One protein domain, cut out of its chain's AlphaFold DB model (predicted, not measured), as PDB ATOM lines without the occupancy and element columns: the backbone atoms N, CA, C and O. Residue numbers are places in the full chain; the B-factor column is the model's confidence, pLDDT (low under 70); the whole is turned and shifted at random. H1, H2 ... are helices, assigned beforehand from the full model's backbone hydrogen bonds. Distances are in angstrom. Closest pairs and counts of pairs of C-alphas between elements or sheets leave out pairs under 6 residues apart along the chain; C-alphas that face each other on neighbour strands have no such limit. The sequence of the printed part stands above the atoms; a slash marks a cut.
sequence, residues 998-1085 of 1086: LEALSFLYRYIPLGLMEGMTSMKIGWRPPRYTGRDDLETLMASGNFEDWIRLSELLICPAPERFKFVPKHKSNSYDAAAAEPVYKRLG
ATOM      1  N   LEU A 998     234.173 266.605 265.361       94.00
ATOM      2  CA  LEU A 998     233.754 265.808 264.200       94.00
ATOM      3  C   LEU A 998     232.289 266.064 263.810       94.00
ATOM      4  O   LEU A 998     231.961 266.139 262.625       94.00
ATOM      5  N   GLU A 999     231.398 266.258 264.787       92.19
ATOM      6  CA  GLU A 999     230.014 266.667 264.509       92.19
ATOM      7  C   GLU A 999     229.952 268.077 263.892       92.19
ATOM      8  O   GLU A 999     229.142 268.303 262.993       92.19
ATOM      9  N   ALA A1000     230.817 269.011 264.308       92.62
ATOM     10  CA  ALA A1000     230.930 270.325 263.672       92.62
ATOM     11  C   ALA A1000     231.465 270.214 262.231       92.62
ATOM     12  O   ALA A1000     230.851 270.748 261.306       92.62
ATOM     13  N   LEU A1001     232.534 269.441 262.007       93.25
ATOM     14  CA  LEU A1001     233.112 269.193 260.679       93.25
ATOM     15  C   LEU A1001     232.087 268.608 259.695       93.25
ATOM     16  O   LEU A1001     232.084 268.995 258.529       93.25
ATOM     17  N   SER A1002     231.127 267.807 260.177       89.94
ATOM     18  CA  SER A1002     230.004 267.289 259.373       89.94
ATOM     19  C   SER A1002     229.060 268.363 258.788       89.94
ATOM     20  O   SER A1002     228.184 268.057 257.970       89.94
ATOM     21  N   PHE A1003     229.227 269.627 259.181       90.44
ATOM     22  CA  PHE A1003     228.593 270.787 258.555       90.44
ATOM     23  C   PHE A1003     229.602 271.704 257.866       90.44
ATOM     24  O   PHE A1003     229.315 272.130 256.746       90.44
ATOM     25  N   LEU A1004     230.753 271.981 258.491       91.31
ATOM     26  CA  LEU A1004     231.757 272.899 257.939       91.31
ATOM     27  C   LEU A1004     232.290 272.450 256.570       91.31
ATOM     28  O   LEU A1004     232.543 273.311 255.735       91.31
ATOM     29  N   TYR A1005     232.376 271.142 256.291       90.56
ATOM     30  CA  TYR A1005     232.851 270.643 254.987       90.56
ATOM     31  C   TYR A1005     232.009 271.125 253.791       90.56
ATOM     32  O   TYR A1005     232.433 271.054 252.643       90.56
ATOM     33  N   ARG A1006     230.781 271.595 254.052       89.25
ATOM     34  CA  ARG A1006     229.870 272.121 253.028       89.25
ATOM     35  C   ARG A1006     230.194 273.553 252.620       89.25
ATOM     36  O   ARG A1006     229.569 274.045 251.685       89.25
ATOM     37  N   TYR A1007     231.071 274.237 253.351       91.19
ATOM     38  CA  TYR A1007     231.534 275.556 252.959       91.19
ATOM     39  C   TYR A1007     232.357 275.432 251.681       91.19
ATOM     40  O   TYR A1007     233.267 274.613 251.595       91.19
ATOM     41  N   ILE A1008     232.014 276.259 250.700       90.50
ATOM     42  CA  ILE A1008     232.759 276.396 249.455       90.50
ATOM     43  C   ILE A1008     233.470 277.748 249.544       90.50
ATOM     44  O   ILE A1008     232.776 278.762 249.682       90.50
ATOM     45  N   PRO A1009     234.813 277.783 249.513       91.31
ATOM     46  CA  PRO A1009     235.559 279.034 249.505       91.31
ATOM     47  C   PRO A1009     235.123 279.921 248.340       91.31
ATOM     48  O   PRO A1009     234.934 279.449 247.217       91.31
ATOM     49  N   LEU A1010     234.934 281.211 248.608       89.50
ATOM     50  CA  LEU A1010     234.329 282.117 247.634       89.50
ATOM     51  C   LEU A1010     235.272 282.367 246.457       89.50
ATOM     52  O   LEU A1010     234.810 282.490 245.328       89.50
ATOM     53  N   GLY A1011     236.588 282.350 246.693       89.19
ATOM     54  CA  GLY A1011     237.605 282.479 245.652       89.19
ATOM     55  C   GLY A1011     237.588 281.346 244.621       89.19
ATOM     56  O   GLY A1011     238.115 281.526 243.519       89.19
ATOM     57  N   LEU A1012     236.945 280.216 244.943       91.38
ATOM     58  CA  LEU A1012     236.721 279.098 244.025       91.38
ATOM     59  C   LEU A1012     235.458 279.259 243.175       91.38
ATOM     60  O   LEU A1012     235.269 278.488 242.239       91.38
ATOM     61  N   MET A1013     234.572 280.203 243.498       88.75
ATOM     62  CA  MET A1013     233.321 280.394 242.768       88.75
ATOM     63  C   MET A1013     233.537 281.275 241.532       88.75
ATOM     64  O   MET A1013     234.241 282.284 241.570       88.75
ATOM     65  N   GLU A1014     232.917 280.893 240.421       87.00
ATOM     66  CA  GLU A1014     232.949 281.614 239.152       87.00
ATOM     67  C   GLU A1014     231.908 282.739 239.161       87.00
ATOM     68  O   GLU A1014     230.711 282.473 239.257       87.00
ATOM     69  N   GLY A1015     232.352 283.997 239.067       72.44
ATOM     70  CA  GLY A1015     231.470 285.164 238.910       72.44
ATOM     71  C   GLY A1015     230.465 285.406 240.047       72.44
ATOM     72  O   GLY A1015     229.539 286.196 239.876       72.44
ATOM     73  N   MET A1016     230.608 284.733 241.194       70.94
ATOM     74  CA  MET A1016     229.680 284.829 242.321       70.94
ATOM     75  C   MET A1016     230.381 285.213 243.615       70.94
ATOM     76  O   MET A1016     231.454 284.717 243.940       70.94
ATOM     77  N   THR A1017     229.695 286.030 244.409       66.19
ATOM     78  CA  THR A1017     230.155 286.475 245.731       66.19
ATOM     79  C   THR A1017     229.429 285.783 246.884       66.19
ATOM     80  O   THR A1017     229.709 286.071 248.042       66.19
ATOM     81  N   SER A1018     228.489 284.862 246.615       71.31
ATOM     82  CA  SER A1018     227.699 284.227 247.678       71.31
ATOM     83  C   SER A1018     227.339 282.763 247.412       71.31
ATOM     84  O   SER A1018     226.998 282.377 246.296       71.31
ATOM     85  N   MET A1019     227.390 281.956 248.475       81.12
ATOM     86  CA  MET A1019     226.980 280.548 248.492       81.12
ATOM     87  C   MET A1019     225.485 280.423 248.818       81.12
ATOM     88  O   MET A1019     224.961 281.197 249.622       81.12
ATOM     89  N   LYS A1020     224.819 279.390 248.282       81.69
ATOM     90  CA  LYS A1020     223.451 278.997 248.667       81.69
ATOM     91  C   LYS A1020     223.431 277.673 249.425       81.69
ATOM     92  O   LYS A1020     224.094 276.711 249.053       81.69
ATOM     93  N   ILE A1021     222.584 277.580 250.454       80.75
ATOM     94  CA  ILE A1021     222.495 276.390 251.326       80.75
ATOM     95  C   ILE A1021     222.073 275.099 250.603       80.75
ATOM     96  O   ILE A1021     222.306 274.001 251.107       80.75
ATOM     97  N   GLY A1022     221.372 275.233 249.474       74.56
ATOM     98  CA  GLY A1022     220.833 274.115 248.700       74.56
ATOM     99  C   GLY A1022     221.792 273.556 247.655       74.56
ATOM    100  O   GLY A1022     221.494 272.503 247.093       74.56
ATOM    101  N   TRP A1023     222.910 274.237 247.390       78.31
ATOM    102  CA  TRP A1023     223.823 273.826 246.336       78.31
ATOM    103  C   TRP A1023     224.546 272.527 246.661       78.31
ATOM    104  O   TRP A1023     224.888 272.235 247.811       78.31
ATOM    105  N   ARG A1024     224.784 271.747 245.611       77.12
ATOM    106  CA  ARG A1024     225.618 270.549 245.654       77.12
ATOM    107  C   ARG A1024     226.881 270.835 244.848       77.12
ATOM    108  O   ARG A1024     226.785 270.901 243.624       77.12
ATOM    109  N   PRO A1025     228.037 271.061 245.491       80.50
ATOM    110  CA  PRO A1025     229.254 271.287 244.735       80.50
ATOM    111  C   PRO A1025     229.620 270.021 243.944       80.50
ATOM    112  O   PRO A1025     229.503 268.917 244.495       80.50
ATOM    113  N   PRO A1026     230.071 270.154 242.683       81.38
ATOM    114  CA  PRO A1026     230.792 269.074 242.013       81.38
ATOM    115  C   PRO A1026     232.058 268.718 242.807       81.38
ATOM    116  O   PRO A1026     232.447 269.433 243.727       81.38
ATOM    117  N   ARG A1027     232.722 267.605 242.478       83.62
ATOM    118  CA  ARG A1027     234.012 267.288 243.109       83.62
ATOM    119  C   ARG A1027     235.046 268.342 242.710       83.62
ATOM    120  O   ARG A1027     235.220 268.608 241.523       83.62
ATOM    121  N   TYR A1028     235.727 268.909 243.699       88.31
ATOM    122  CA  TYR A1028     236.715 269.962 243.499       88.31
ATOM    123  C   TYR A1028     237.925 269.781 244.421       88.31
ATOM    124  O   TYR A1028     237.853 269.062 245.421       88.31
ATOM    125  N   THR A1029     239.026 270.427 244.054       91.19
ATOM    126  CA  THR A1029     240.218 270.633 244.882       91.19
ATOM    127  C   THR A1029     240.201 272.042 245.450       91.19
ATOM    128  O   THR A1029     239.722 272.980 244.815       91.19
ATOM    129  N   GLY A1030     240.668 272.180 246.683       92.19
ATOM    130  CA  GLY A1030     240.865 273.479 247.303       92.19
ATOM    131  C   GLY A1030     242.032 274.247 246.686       92.19
ATOM    132  O   GLY A1030     242.786 273.707 245.881       92.19
ATOM    133  N   ARG A1031     242.230 275.491 247.132       93.81
ATOM    134  CA  ARG A1031     243.431 276.290 246.817       93.81
ATOM    135  C   ARG A1031     244.728 275.635 247.306       93.81
ATOM    136  O   ARG A1031     245.793 275.920 246.772       93.81
ATOM    137  N   ASP A1032     244.627 274.780 248.320       93.88
ATOM    138  CA  ASP A1032     245.717 273.992 248.884       93.88
ATOM    139  C   ASP A1032     245.214 272.631 249.413       93.88
ATOM    140  O   ASP A1032     244.012 272.322 249.417       93.88
ATOM    141  N   ASP A1033     246.156 271.804 249.865       93.19
ATOM    142  CA  ASP A1033     245.919 270.462 250.405       93.19
ATOM    143  C   ASP A1033     244.998 270.466 251.631       93.19
ATOM    144  O   ASP A1033     244.109 269.619 251.763       93.19
ATOM    145  N   LEU A1034     245.161 271.450 252.518       93.00
ATOM    146  CA  LEU A1034     244.366 271.568 253.737       93.00
ATOM    147  C   LEU A1034     242.914 271.945 253.421       93.00
ATOM    148  O   LEU A1034     241.980 271.407 254.014       93.00
ATOM    149  N   GLU A1035     242.702 272.843 252.466       93.50
ATOM    150  CA  GLU A1035     241.388 273.215 251.967       93.50
ATOM    151  C   GLU A1035     240.696 272.044 251.280       93.50
ATOM    152  O   GLU A1035     239.510 271.818 251.530       93.50
ATOM    153  N   THR A1036     241.443 271.264 250.496       92.00
ATOM    154  CA  THR A1036     240.959 270.023 249.878       92.00
ATOM    155  C   THR A1036     240.535 269.008 250.943       92.00
ATOM    156  O   THR A1036     239.462 268.410 250.842       92.00
ATOM    157  N   LEU A1037     241.329 268.856 252.008       91.62
ATOM    158  CA  LEU A1037     241.016 267.979 253.136       91.62
ATOM    159  C   LEU A1037     239.758 268.446 253.892       91.62
ATOM    160  O   LEU A1037     238.878 267.639 254.187       91.62
ATOM    161  N   MET A1038     239.627 269.751 254.154       92.50
ATOM    162  CA  MET A1038     238.455 270.342 254.817       92.50
ATOM    163  C   MET A1038     237.172 270.260 253.980       92.50
ATOM    164  O   MET A1038     236.089 270.195 254.558       92.50
ATOM    165  N   ALA A1039     237.273 270.259 252.650       90.38
ATOM    166  CA  ALA A1039     236.138 270.108 251.738       90.38
ATOM    167  C   ALA A1039     235.658 268.650 251.600       90.38
ATOM    168  O   ALA A1039     234.591 268.393 251.032       90.38
ATOM    169  N   SER A1040     236.425 267.680 252.109       88.44
ATOM    170  CA  SER A1040     236.096 266.267 251.962       88.44
ATOM    171  C   SER A1040     234.788 265.905 252.662       88.44
ATOM    172  O   SER A1040     234.555 266.231 253.824       88.44
ATOM    173  N   GLY A1041     233.933 265.160 251.960       84.38
ATOM    174  CA  GLY A1041     232.745 264.534 252.542       84.38
ATOM    175  C   GLY A1041     233.027 263.207 253.258       84.38
ATOM    176  O   GLY A1041     232.083 262.595 253.760       84.38
ATOM    177  N   ASN A1042     234.275 262.724 253.269       85.06
ATOM    178  CA  ASN A1042     234.658 261.467 253.912       85.06
ATOM    179  C   ASN A1042     234.973 261.701 255.398       85.06
ATOM    180  O   ASN A1042     235.795 262.543 255.749       85.06
ATOM    181  N   PHE A1043     234.338 260.937 256.288       85.62
ATOM    182  CA  PHE A1043     234.537 261.103 257.728       85.62
ATOM    183  C   PHE A1043     235.942 260.686 258.197       85.62
ATOM    184  O   PHE A1043     236.372 261.156 259.248       85.62
ATOM    185  N   GLU A1044     236.665 259.844 257.447       87.25
ATOM    186  CA  GLU A1044     238.065 259.510 257.757       87.25
ATOM    187  C   GLU A1044     238.975 260.740 257.638       87.25
ATOM    188  O   GLU A1044     239.846 260.940 258.481       87.25
ATOM    189  N   ASP A1045     238.717 261.615 256.661       91.12
ATOM    190  CA  ASP A1045     239.428 262.890 256.522       91.12
ATOM    191  C   ASP A1045     239.132 263.824 257.709       91.12
ATOM    192  O   ASP A1045     240.011 264.535 258.192       91.12
ATOM    193  N   TRP A1046     237.909 263.784 258.253       92.50
ATOM    194  CA  TRP A1046     237.559 264.547 259.458       92.50
ATOM    195  C   TRP A1046     238.260 264.005 260.703       92.50
ATOM    196  O   TRP A1046     238.695 264.788 261.548       92.50
ATOM    197  N   ILE A1047     238.390 262.677 260.816       91.62
ATOM    198  CA  ILE A1047     239.199 262.051 261.866       91.62
ATOM    199  C   ILE A1047     240.636 262.544 261.731       91.62
ATOM    200  O   ILE A1047     241.148 263.086 262.708       91.62
ATOM    201  N   ARG A1048     241.232 262.494 260.535       92.50
ATOM    202  CA  ARG A1048     242.593 262.994 260.297       92.50
ATOM    203  C   ARG A1048     242.756 264.467 260.685       92.50
ATOM    204  O   ARG A1048     243.684 264.802 261.413       92.50
ATOM    205  N   LEU A1049     241.821 265.340 260.303       93.19
ATOM    206  CA  LEU A1049     241.810 266.745 260.740       93.19
ATOM    207  C   LEU A1049     241.777 266.879 262.268       93.19
ATOM    208  O   LEU A1049     242.483 267.710 262.837       93.19
ATOM    209  N   SER A1050     240.980 266.053 262.949       94.31
ATOM    210  CA  SER A1050     240.947 266.042 264.412       94.31
ATOM    211  C   SER A1050     242.267 265.571 265.030       94.31
ATOM    212  O   SER A1050     242.610 265.998 266.129       94.31
ATOM    213  N   GLU A1051     243.022 264.713 264.342       91.94
ATOM    214  CA  GLU A1051     244.338 264.261 264.796       91.94
ATOM    215  C   GLU A1051     245.389 265.354 264.706       91.94
ATOM    216  O   GLU A1051     246.149 265.531 265.655       91.94
ATOM    217  N   LEU A1052     245.366 266.127 263.616       89.50
ATOM    218  CA  LEU A1052     246.228 267.294 263.431       89.50
ATOM    219  C   LEU A1052     245.984 268.371 264.499       89.50
ATOM    220  O   LEU A1052     246.912 269.060 264.909       89.50
ATOM    221  N   LEU A1053     244.735 268.524 264.948       91.38
ATOM    222  CA  LEU A1053     244.335 269.558 265.905       91.38
ATOM    223  C   LEU A1053     244.484 269.156 267.378       91.38
ATOM    224  O   LEU A1053     244.496 270.031 268.241       91.38
ATOM    225  N   ILE A1054     244.512 267.855 267.677       90.31
ATOM    226  CA  ILE A1054     244.465 267.329 269.046       90.31
ATOM    227  C   ILE A1054     245.624 266.349 269.259       90.31
ATOM    228  O   ILE A1054     246.619 266.683 269.893       90.31
ATOM    229  N   CYS A1055     245.461 265.125 268.757       87.19
ATOM    230  CA  CYS A1055     246.429 264.027 268.749       87.19
ATOM    231  C   CYS A1055     245.864 262.856 267.944       87.19
ATOM    232  O   CYS A1055     244.647 262.847 267.708       87.19
ATOM    233  N   PRO A1056     246.672 261.828 267.623       88.38
ATOM    234  CA  PRO A1056     246.170 260.586 267.044       88.38
ATOM    235  C   PRO A1056     244.938 260.062 267.787       88.38
ATOM    236  O   PRO A1056     244.884 260.095 269.024       88.38
ATOM    237  N   ALA A1057     243.924 259.637 267.034       86.88
ATOM    238  CA  ALA A1057     242.750 259.020 267.620       86.88
ATOM    239  C   ALA A1057     243.129 257.621 268.143       86.88
ATOM    240  O   ALA A1057     244.008 256.964 267.583       86.88
ATOM    241  N   PRO A1058     242.482 257.125 269.209       82.75
ATOM    242  CA  PRO A1058     242.701 255.752 269.651       82.75
ATOM    243  C   PRO A1058     242.413 254.743 268.529       82.75
ATOM    244  O   PRO A1058     241.436 254.910 267.805       82.75
ATOM    245  N   GLU A1059     243.173 253.645 268.434       77.25
ATOM    246  CA  GLU A1059     243.060 252.661 267.331       77.25
ATOM    247  C   GLU A1059     241.635 252.131 267.089       77.25
ATOM    248  O   GLU A1059     241.258 251.787 265.971       77.25
ATOM    249  N   ARG A1060     240.825 252.041 268.149       77.25
ATOM    250  CA  ARG A1060     239.444 251.534 268.095       77.25
ATOM    251  C   ARG A1060     238.389 252.636 267.994       77.25
ATOM    252  O   ARG A1060     237.199 252.325 268.076       77.25
ATOM    253  N   PHE A1061     238.795 253.897 267.853       82.25
ATOM    254  CA  PHE A1061     237.881 255.025 267.736       82.25
ATOM    255  C   PHE A1061     237.049 254.905 266.460       82.25
ATOM    256  O   PHE A1061     237.570 254.730 265.360       82.25
ATOM    257  N   LYS A1062     235.728 255.009 266.606       81.62
ATOM    258  CA  LYS A1062     234.790 254.996 265.481       81.62
ATOM    259  C   LYS A1062     233.911 256.227 265.512       81.62
ATOM    260  O   LYS A1062     233.295 256.531 266.533       81.62
ATOM    261  N   PHE A1063     233.778 256.890 264.373       82.88
ATOM    262  CA  PHE A1063     232.851 257.999 264.220       82.88
ATOM    263  C   PHE A1063     231.875 257.727 263.085       82.88
ATOM    264  O   PHE A1063     232.266 257.593 261.931       82.88
ATOM    265  N   VAL A1064     230.588 257.680 263.422       75.62
ATOM    266  CA  VAL A1064     229.499 257.774 262.454       75.62
ATOM    267  C   VAL A1064     228.797 259.111 262.684       75.62
ATOM    268  O   VAL A1064     228.302 259.341 263.796       75.62
ATOM    269  N   PRO A1065     228.717 259.985 261.669       70.94
ATOM    270  CA  PRO A1065     228.042 261.271 261.797       70.94
ATOM    271  C   PRO A1065     226.598 261.090 262.275       70.94
ATOM    272  O   PRO A1065     225.862 260.226 261.783       70.94
ATOM    273  N   LYS A1066     226.164 261.884 263.263       67.62
ATOM    274  CA  LYS A1066     224.799 261.768 263.808       67.62
ATOM    275  C   LYS A1066     223.750 262.241 262.812       67.62
ATOM    276  O   LYS A1066     222.636 261.713 262.759       67.62
ATOM    277  N   HIS A1067     224.076 263.288 262.071       60.62
ATOM    278  CA  HIS A1067     223.241 263.771 260.990       60.62
ATOM    279  C   HIS A1067     223.550 262.945 259.744       60.62
ATOM    280  O   HIS A1067     224.692 262.559 259.538       60.62
ATOM    281  N   LYS A1068     222.543 262.694 258.895       52.16
ATOM    282  CA  LYS A1068     222.781 262.249 257.514       52.16
ATOM    283  C   LYS A1068     223.484 263.392 256.762       52.16
ATOM    284  O   LYS A1068     222.865 264.066 255.940       52.16
ATOM    285  N   SER A1069     224.727 263.715 257.121       48.09
ATOM    286  CA  SER A1069     225.659 264.332 256.190       48.09
ATOM    287  C   SER A1069     225.662 263.446 254.954       48.09
ATOM    288  O   SER A1069     225.494 262.231 255.062       48.09
ATOM    289  N   ASN A1070     225.839 264.022 253.771       47.75
ATOM    290  CA  ASN A1070     226.056 263.227 252.558       47.75
ATOM    291  C   ASN A1070     227.437 262.530 252.603       47.75
ATOM    292  O   ASN A1070     228.072 262.349 251.575       47.75
ATOM    293  N   SER A1071     227.931 262.202 253.798       45.56
ATOM    294  CA  SER A1071     229.106 261.391 254.046       45.56
ATOM    295  C   SER A1071     228.727 259.949 253.751       45.56
ATOM    296  O   SER A1071     227.874 259.369 254.431       45.56
ATOM    297  N   TYR A1072     229.306 259.401 252.697       42.62
ATOM    298  CA  TYR A1072     229.106 258.014 252.310       42.62
ATOM    299  C   TYR A1072     230.009 257.110 253.160       42.62
ATOM    300  O   TYR A1072     231.076 257.539 253.598       42.62
ATOM    301  N   ASP A1073     229.579 255.864 253.397       41.12
ATOM    302  CA  ASP A1073     230.493 254.809 253.851       41.12
ATOM    303  C   ASP A1073     231.660 254.758 252.852       41.12
ATOM    304  O   ASP A1073     231.425 254.729 251.639       41.12
ATOM    305  N   ALA A1074     232.891 254.770 253.363       42.41
ATOM    306  CA  ALA A1074     234.169 254.909 252.657       42.41
ATOM    307  C   ALA A1074     234.488 253.812 251.610       42.41
ATOM    308  O   ALA A1074     235.632 253.629 251.214       42.41
ATOM    309  N   ALA A1075     233.497 253.064 251.127       38.94
ATOM    310  CA  ALA A1075     233.698 251.947 250.213       38.94
ATOM    311  C   ALA A1075     233.867 252.351 248.732       38.94
ATOM    312  O   ALA A1075     234.113 251.469 247.918       38.94
ATOM    313  N   ALA A1076     233.720 253.631 248.359       44.81
ATOM    314  CA  ALA A1076     233.703 254.044 246.944       44.81
ATOM    315  C   ALA A1076     234.757 255.095 246.528       44.81
ATOM    316  O   ALA A1076     234.876 255.367 245.337       44.81
ATOM    317  N   ALA A1077     235.509 255.704 247.452       60.38
ATOM    318  CA  ALA A1077     236.571 256.661 247.114       60.38
ATOM    319  C   ALA A1077     237.656 256.700 248.201       60.38
ATOM    320  O   ALA A1077     237.333 256.737 249.389       60.38
ATOM    321  N   GLU A1078     238.924 256.713 247.788       76.94
ATOM    322  CA  GLU A1078     240.069 256.840 248.693       76.94
ATOM    323  C   GLU A1078     240.025 258.183 249.460       76.94
ATOM    324  O   GLU A1078     239.765 259.222 248.840       76.94
ATOM    325  N   PRO A1079     240.257 258.190 250.792       82.31
ATOM    326  CA  PRO A1079     240.349 259.416 251.586       82.31
ATOM    327  C   PRO A1079     241.347 260.425 251.007       82.31
ATOM    328  O   PRO A1079     242.393 260.049 250.472       82.31
ATOM    329  N   VAL A1080     241.046 261.717 251.138       83.81
ATOM    330  CA  VAL A1080     241.916 262.801 250.660       83.81
ATOM    331  C   VAL A1080     243.289 262.730 251.323       83.81
ATOM    332  O   VAL A1080     244.287 262.822 250.615       83.81
ATOM    333  N   TYR A1081     243.365 262.497 252.638       84.12
ATOM    334  CA  TYR A1081     244.654 262.478 253.339       84.12
ATOM    335  C   TYR A1081     245.620 261.417 252.793       84.12
ATOM    336  O   TYR A1081     246.813 261.679 252.691       84.12
ATOM    337  N   LYS A1082     245.109 260.248 252.372       86.00
ATOM    338  CA  LYS A1082     245.934 259.196 251.754       86.00
ATOM    339  C   LYS A1082     246.455 259.620 250.389       86.00
ATOM    340  O   LYS A1082     247.642 259.471 250.126       86.00
ATOM    341  N   ARG A1083     245.585 260.202 249.556       81.62
ATOM    342  CA  ARG A1083     245.961 260.709 248.227       81.62
ATOM    343  C   ARG A1083     247.013 261.816 248.299       81.62
ATOM    344  O   ARG A1083     247.853 261.897 247.413       81.62
ATOM    345  N   LEU A1084     246.963 262.638 249.344       81.62
ATOM    346  CA  LEU A1084     247.919 263.722 249.585       81.62
ATOM    347  C   LEU A1084     249.180 263.274 250.349       81.62
ATOM    348  O   LEU A1084     250.111 264.059 250.487       81.62
ATOM    349  N   GLY A1085     249.237 262.034 250.852       78.31
ATOM    350  CA  GLY A1085     250.372 261.538 251.642       78.31
ATOM    351  C   GLY A1085     250.528 262.192 253.025       78.31
ATOM    352  O   GLY A1085     251.655 262.304 253.506       78.31
TER     353      GLY A1085
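What this domain is: This is residues 998 to 1085 of the 1086 residues of the protein "tRNA-dihydrouridine(47) synthase [NAD(P)(+)]" of Perkinsus olseni (UniProt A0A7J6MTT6). Little regular structure is present: a small cluster of short helices, with H1 and H2 packed on H3, the longest, and two long loops reaching out toward opposite ends of the length. The 88 printed residues hold H1, H2, H3 and H4 in that order and no named strand; the class is all helix, with 28 residues in named elements. The whole is compact, radius of gyration of the C-alphas 13.5 A, yet elongated, spanning 45 by 28 by 26 A.

Where its parts are: H3, residues 1043 to 1053, is 15.3 A long and begins at C-alpha 1043 (234.537, 261.103, 257.728). H2 is residues 1033 to 1038, 8.7 A. H1 is residues 998 to 1004, 9.7 A, from C-alpha 998 (233.754, 265.808, 264.200). H4, residues 1080 to 1083, 5.2 A, ends at C-alpha 1083 (245.961, 260.709, 248.227).

How they stand to each other: H3 touches H2 at a steep tilt of 66 degrees, opposite ways; their closest C-alphas, Leu 1037 and Asp 1045, are 6.3 A apart. H3 touches H1, about perpendicular at 77 degrees, closest at the C-alphas of Leu 998 and Trp 1046, 6.2 A. H4 only just touches H3 and H2, with 3 pairs of C-alphas within 8 A each; the closest are those of Asp 1045 and Tyr 1081, 6.1 A, and of Leu 1037 and Val 1080, 5.8 A. H1 and H4 are apart. Every O i to N i+4 pair is within hydrogen-bond range in H2 and H3, and 2 of 3 in H1; H4 is too short for one.

The domain as a whole: The C-alphas farthest apart, Gly 1015 and Arg 1060, are 45.2 A apart. The links H1 to H2 and H3 to H4 are long; H2 to H3 is tight. The printed part has no cut. Residue 1017 and residues 1066 to 1077 are under pLDDT 70.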